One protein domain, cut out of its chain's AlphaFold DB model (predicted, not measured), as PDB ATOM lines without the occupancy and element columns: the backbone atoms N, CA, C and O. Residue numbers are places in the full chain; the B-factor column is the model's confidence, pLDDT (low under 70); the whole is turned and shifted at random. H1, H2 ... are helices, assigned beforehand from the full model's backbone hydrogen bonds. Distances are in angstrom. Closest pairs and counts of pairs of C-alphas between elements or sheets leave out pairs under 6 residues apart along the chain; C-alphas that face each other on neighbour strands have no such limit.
ATOM      1  N   ALA A  11     119.185 165.004 133.006       92.56
ATOM      2  CA  ALA A  11     118.555 163.815 132.428       92.56
ATOM      3  C   ALA A  11     119.135 163.359 131.072       92.56
ATOM      4  O   ALA A  11     119.041 162.179 130.730       92.56
ATOM      5  N   ILE A  12     119.783 164.244 130.303       93.50
ATOM      6  CA  ILE A  12     120.432 163.859 129.039       93.50
ATOM      7  C   ILE A  12     121.751 163.094 129.235       93.50
ATOM      8  O   ILE A  12     122.240 162.462 128.297       93.50
ATOM      9  N   ARG A  13     122.368 163.167 130.422       92.38
ATOM     10  CA  ARG A  13     123.723 162.646 130.654       92.38
ATOM     11  C   ARG A  13     123.751 161.131 130.776       92.38
ATOM     12  O   ARG A  13     124.665 160.496 130.255       92.38
ATOM     13  N   ASN A  14     122.794 160.546 131.497       94.19
ATOM     14  CA  ASN A  14     122.711 159.105 131.709       94.19
ATOM     15  C   ASN A  14     121.330 158.680 132.240       94.19
ATOM     16  O   ASN A  14     120.529 159.495 132.689       94.19
ATOM     17  N   ARG A  15     121.081 157.363 132.238       95.50
ATOM     18  CA  ARG A  15     119.818 156.762 132.700       95.50
ATOM     19  C   ARG A  15     119.485 157.033 134.173       95.50
ATOM     20  O   ARG A  15     118.314 157.016 134.524       95.50
ATOM     21  N   ALA A  16     120.494 157.227 135.027       96.75
ATOM     22  CA  ALA A  16     120.277 157.470 136.449       96.75
ATOM     23  C   ALA A  16     119.822 158.913 136.691       96.75
ATOM     24  O   ALA A  16     118.880 159.120 137.444       96.75
ATOM     25  N   GLU A  17     120.423 159.885 135.998       95.81
ATOM     26  CA  GLU A  17     119.960 161.278 136.001       95.81
ATOM     27  C   GLU A  17     118.566 161.393 135.368       95.81
ATOM     28  O   GLU A  17     117.701 162.040 135.942       95.81
ATOM     29  N   TYR A  18     118.295 160.686 134.260       96.12
ATOM     30  CA  TYR A  18     116.954 160.639 133.654       96.12
ATOM     31  C   TYR A  18     115.885 160.129 134.630       96.12
ATOM     32  O   TYR A  18     114.825 160.731 134.779       96.12
ATOM     33  N   TRP A  19     116.189 159.032 135.327       97.31
ATOM     34  CA  TRP A  19     115.311 158.483 136.352       97.31
ATOM     35  C   TRP A  19     115.112 159.454 137.522       97.31
ATOM     36  O   TRP A  19     113.978 159.691 137.931       97.31
ATOM     37  N   ALA A  20     116.199 160.033 138.041       96.94
ATOM     38  CA  ALA A  20     116.149 160.956 139.170       96.94
ATOM     39  C   ALA A  20     115.274 162.181 138.867       96.94
ATOM     40  O   ALA A  20     114.420 162.523 139.675       96.94
ATOM     41  N   GLU A  21     115.425 162.785 137.690       95.88
ATOM     42  CA  GLU A  21     114.635 163.948 137.264       95.88
ATOM     43  C   GLU A  21     113.143 163.614 137.153       95.88
ATOM     44  O   GLU A  21     112.297 164.374 137.624       95.88
ATOM     45  N   GLY A  22     112.810 162.432 136.625       96.81
ATOM     46  CA  GLY A  22     111.436 161.930 136.612       96.81
ATOM     47  C   GLY A  22     110.848 161.778 138.014       96.81
ATOM     48  O   GLY A  22     109.730 162.222 138.262       96.81
ATOM     49  N   VAL A  23     111.595 161.189 138.950       97.50
ATOM     50  CA  VAL A  23     111.146 161.017 140.342       97.50
ATOM     51  C   VAL A  23     110.981 162.365 141.045       97.50
ATOM     52  O   VAL A  23     109.973 162.579 141.719       97.50
ATOM     53  N   LEU A  24     111.928 163.289 140.867       96.94
ATOM     54  CA  LEU A  24     111.846 164.632 141.439       96.94
ATOM     55  C   LEU A  24     110.617 165.379 140.914       96.94
ATOM     56  O   LEU A  24     109.848 165.909 141.711       96.94
ATOM     57  N   ALA A  25     110.381 165.364 139.600       96.56
ATOM     58  CA  ALA A  25     109.190 165.953 138.992       96.56
ATOM     59  C   ALA A  25     107.900 165.314 139.515       96.56
ATOM     60  O   ALA A  25     106.944 166.017 139.835       96.56
ATOM     61  N   TYR A  26     107.878 163.984 139.646       96.88
ATOM     62  CA  TYR A  26     106.710 163.248 140.121       96.88
ATOM     63  C   TYR A  26     106.301 163.640 141.547       96.88
ATOM     64  O   TYR A  26     105.110 163.711 141.817       96.88
ATOM     65  N   PHE A  27     107.253 163.927 142.438       95.75
ATOM     66  CA  PHE A  27     106.987 164.304 143.835       95.75
ATOM     67  C   PHE A  27     107.057 165.816 144.111       95.75
ATOM     68  O   PHE A  27     107.144 166.224 145.267       95.75
ATOM     69  N   ASP A  28     107.020 166.650 143.068       94.62
ATOM     70  CA  ASP A  28     107.145 168.115 143.154       94.62
ATOM     71  C   ASP A  28     108.435 168.598 143.850       94.62
ATOM     72  O   ASP A  28     108.471 169.628 144.526       94.62
ATOM     73  N   ALA A  29     109.513 167.827 143.704       95.38
ATOM     74  CA  ALA A  29     110.767 167.981 144.433       95.38
ATOM     75  C   ALA A  29     111.933 168.493 143.565       95.38
ATOM     76  O   ALA A  29     113.072 168.499 144.024       95.38
ATOM     77  N   THR A  30     111.678 168.957 142.336       91.31
ATOM     78  CA  THR A  30     112.716 169.486 141.419       91.31
ATOM     79  C   THR A  30     113.394 170.758 141.935       91.31
ATOM     80  O   THR A  30     114.435 171.163 141.436       91.31
ATOM     81  N   GLY A  31     112.812 171.445 142.923       87.19
ATOM     82  CA  GLY A  31     113.331 172.728 143.396       87.19
ATOM     83  C   GLY A  31     113.159 173.847 142.360       87.19
ATOM     84  O   GLY A  31     112.140 173.919 141.677       87.19
ATOM     85  N   GLN A  32     114.132 174.761 142.275       84.38
ATOM     86  CA  GLN A  32     114.107 175.936 141.382       84.38
ATOM     87  C   GLN A  32     114.866 175.676 140.072       84.38
ATOM     88  O   GLN A  32     115.730 176.455 139.669       84.38
ATOM     89  N   GLU A  33     114.582 174.548 139.430       86.06
ATOM     90  CA  GLU A  33     115.213 174.186 138.162       86.06
ATOM     91  C   GLU A  33     114.650 174.983 136.981       86.06
ATOM     92  O   GLU A  33     113.468 175.331 136.922       86.06
ATOM     93  N   HIS A  41     108.423 175.660 130.064       93.56
ATOM     94  CA  HIS A  41     108.335 175.751 131.522       93.56
ATOM     95  C   HIS A  41     109.063 174.573 132.196       93.56
ATOM     96  O   HIS A  41     109.223 173.527 131.559       93.56
ATOM     97  N   PRO A  42     109.493 174.714 133.466       94.81
ATOM     98  CA  PRO A  42     110.038 173.609 134.253       94.81
ATOM     99  C   PRO A  42     109.052 172.447 134.379       94.81
ATOM    100  O   PRO A  42     107.851 172.658 134.545       94.81
ATOM    101  N   ILE A  43     109.562 171.216 134.343       96.69
ATOM    102  CA  ILE A  43     108.760 169.996 134.501       96.69
ATOM    103  C   ILE A  43     108.710 169.646 135.991       96.69
ATOM    104  O   ILE A  43     109.297 168.672 136.435       96.69
ATOM    105  N   ALA A  44     108.069 170.510 136.776       96.06
ATOM    106  CA  ALA A  44     108.200 170.523 138.236       96.06
ATOM    107  C   ALA A  44     107.067 169.813 138.995       96.06
ATOM    108  O   ALA A  44     107.049 169.855 140.220       96.06
ATOM    109  N   THR A  45     106.101 169.210 138.296       95.62
ATOM    110  CA  THR A  45     105.000 168.477 138.936       95.62
ATOM    111  C   THR A  45     104.695 167.170 138.227       95.62
ATOM    112  O   THR A  45     104.949 167.019 137.026       95.62
ATOM    113  N   ARG A  46     104.051 166.249 138.952       95.44
ATOM    114  CA  ARG A  46     103.541 164.982 138.409       95.44
ATOM    115  C   ARG A  46     102.719 165.167 137.136       95.44
ATOM    116  O   ARG A  46     102.849 164.407 136.177       95.44
ATOM    117  N   GLU A  47     101.853 166.172 137.119       95.69
ATOM    118  CA  GLU A  47     100.941 166.448 136.015       95.69
ATOM    119  C   GLU A  47     101.683 167.012 134.796       95.69
ATOM    120  O   GLU A  47     101.352 166.657 133.662       95.69
ATOM    121  N   LEU A  48     102.716 167.835 135.016       97.00
ATOM    122  CA  LEU A  48     103.592 168.325 133.948       97.00
ATOM    123  C   LEU A  48     104.464 167.200 133.385       97.00
ATOM    124  O   LEU A  48     104.574 167.078 132.166       97.00
ATOM    125  N   LEU A  49     105.008 166.331 134.242       97.31
ATOM    126  CA  LEU A  49     105.757 165.148 133.819       97.31
ATOM    127  C   LEU A  49     104.902 164.241 132.931       97.31
ATOM    128  O   LEU A  49     105.346 163.843 131.858       97.31
ATOM    129  N   LYS A  50     103.652 163.974 133.330       96.94
ATOM    130  CA  LYS A  50     102.709 163.159 132.548       96.94
ATOM    131  C   LYS A  50     102.456 163.718 131.146       96.94
ATOM    132  O   LYS A  50     102.297 162.946 130.205       96.94
ATOM    133  N   GLN A  51     102.393 165.040 131.003       97.00
ATOM    134  CA  GLN A  51     102.197 165.692 129.705       97.00
ATOM    135  C   GLN A  51     103.474 165.684 128.859       97.00
ATOM    136  O   GLN A  51     103.415 165.500 127.644       97.00
ATOM    137  N   TYR A  52     104.620 165.898 129.497       96.62
ATOM    138  CA  TYR A  52     105.897 166.087 128.825       96.62
ATOM    139  C   TYR A  52     106.560 164.768 128.402       96.62
ATOM    140  O   TYR A  52     106.964 164.617 127.243       96.62
ATOM    141  N   ASP A  53     106.638 163.803 129.322       97.06
ATOM    142  CA  ASP A  53     107.257 162.493 129.122       97.06
ATOM    143  C   ASP A  53     106.380 161.373 129.727       97.06
ATOM    144  O   ASP A  53     106.667 160.864 130.816       97.06
ATOM    145  N   PRO A  54     105.277 160.994 129.047       97.12
ATOM    146  CA  PRO A  54     104.288 160.054 129.584       97.12
ATOM    147  C   PRO A  54     104.863 158.663 129.879       97.12
ATOM    148  O   PRO A  54     104.374 157.990 130.785       97.12
ATOM    149  N   ASP A  55     105.906 158.247 129.155       96.62
ATOM    150  CA  ASP A  55     106.567 156.956 129.365       96.62
ATOM    151  C   ASP A  55     107.351 156.950 130.689       96.62
ATOM    152  O   ASP A  55     107.263 155.997 131.464       96.62
ATOM    153  N   LEU A  56     108.057 158.046 130.997       97.00
ATOM    154  CA  LEU A  56     108.737 158.214 132.284       97.00
ATOM    155  C   LEU A  56     107.736 158.339 133.430       97.00
ATOM    156  O   LEU A  56     107.924 157.717 134.471       97.00
ATOM    157  N   PHE A  57     106.653 159.095 133.228       97.25
ATOM    158  CA  PHE A  57     105.560 159.157 134.195       97.25
ATOM    159  C   PHE A  57     105.020 157.759 134.517       97.25
ATOM    160  O   PHE A  57     104.878 157.428 135.691       97.25
ATOM    161  N   ALA A  58     104.732 156.943 133.496       96.75
ATOM    162  CA  ALA A  58     104.199 155.598 133.684       96.75
ATOM    163  C   ALA A  58     105.171 154.719 134.481       96.75
ATOM    164  O   ALA A  58     104.758 154.083 135.449       96.75
ATOM    165  N   LEU A  59     106.464 154.761 134.140       96.94
ATOM    166  CA  LEU A  59     107.498 154.015 134.851       96.94
ATOM    167  C   LEU A  59     107.612 154.433 136.325       96.94
ATOM    168  O   LEU A  59     107.699 153.571 137.202       96.94
ATOM    169  N   VAL A  60     107.603 155.739 136.619       96.88
ATOM    170  CA  VAL A  60     107.644 156.234 138.006       96.88
ATOM    171  C   VAL A  60     106.371 155.838 138.757       96.88
ATOM    172  O   VAL A  60     106.469 155.331 139.871       96.88
ATOM    173  N   ASN A  61     105.192 155.999 138.148       95.75
ATOM    174  CA  ASN A  61     103.908 155.645 138.762       95.75
ATOM    175  C   ASN A  61     103.841 154.159 139.141       95.75
ATOM    176  O   ASN A  61     103.445 153.829 140.257       95.75
ATOM    177  N   GLU A  62     104.259 153.280 138.224       95.50
ATOM    178  CA  GLU A  62     104.319 151.833 138.442       95.50
ATOM    179  C   GLU A  62     105.335 151.474 139.534       95.50
ATOM    180  O   GLU A  62     105.008 150.752 140.474       95.50
ATOM    181  N   THR A  63     106.553 152.020 139.459       96.25
ATOM    182  CA  THR A  63     107.642 151.693 140.399       96.25
ATOM    183  C   THR A  63     107.329 152.136 141.824       96.25
ATOM    184  O   THR A  63     107.656 151.433 142.780       96.25
ATOM    185  N   MET A  64     106.698 153.299 141.977       92.12
ATOM    186  CA  MET A  64     106.286 153.816 143.282       92.12
ATOM    187  C   MET A  64     104.975 153.185 143.771       92.12
ATOM    188  O   MET A  64     104.545 153.496 144.880       92.12
ATOM    189  N   ALA A  65     104.350 152.321 142.956       85.88
ATOM    190  CA  ALA A  65     103.064 151.677 143.210       85.88
ATOM    191  C   ALA A  65     101.991 152.674 143.669       85.88
ATOM    192  O   ALA A  65     101.230 152.398 144.587       85.88
TER     193      ALA A  65
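What this domain is: This is residues 11 to 33 and 41 to 65 of the 77 residues of an uncharacterized protein of Verrucomicrobia bacterium (UniProt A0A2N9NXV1). The longest helix, H1, meets a helical hairpin of H2 and H3 that packs across its later part, and residues 12 to 17, of which 15 to 17 belong to H1, stick out. The 48 printed residues hold three named helices, H1, H2, H3 in chain order, and no named strand, an all-helix class. The whole is compact, with a radius of gyration of the C-alphas of 9.7 A and spans of 27 by 23 by 16 A.

Where its parts are: H1, residues 15 to 26, begins at C-alpha 15 (119.818, 156.762, 132.700) and is 16.4 A long. H2 is residues 46 to 52, 9.9 A. H3, residues 54 to 63, 14.1 A, ends at C-alpha 63 (107.642, 151.693, 140.399).

How they stand to each other: H1 touches H2 with residues 22 to 26 alone, opposite ways at a steep tilt of 55 degrees; their closest C-alphas, Tyr 26 and Arg 46, are 4.0 A apart. H1 touches H3 about perpendicular, at 85 degrees, closest at the C-alphas of Gly 22 and Leu 56, 6.3 A. The hairpin H2 and H3 touch, closest at the C-alphas of Lys 50 and Phe 57, 5.2 A, opposite ways at 36 degrees, only just a steep tilt. In H1, H2 and H3 every O i to N i+4 pair is within hydrogen-bond range.

The domain as a whole: The C-alphas farthest apart, His 41 and Ala 65, are 27.3 A apart. Residues 34 to 40 are not printed; C-alphas 33 and 41 are 9.7 A apart across this cut. The link H2 to H3 is tight. No printed residue is under 70 in pLDDT.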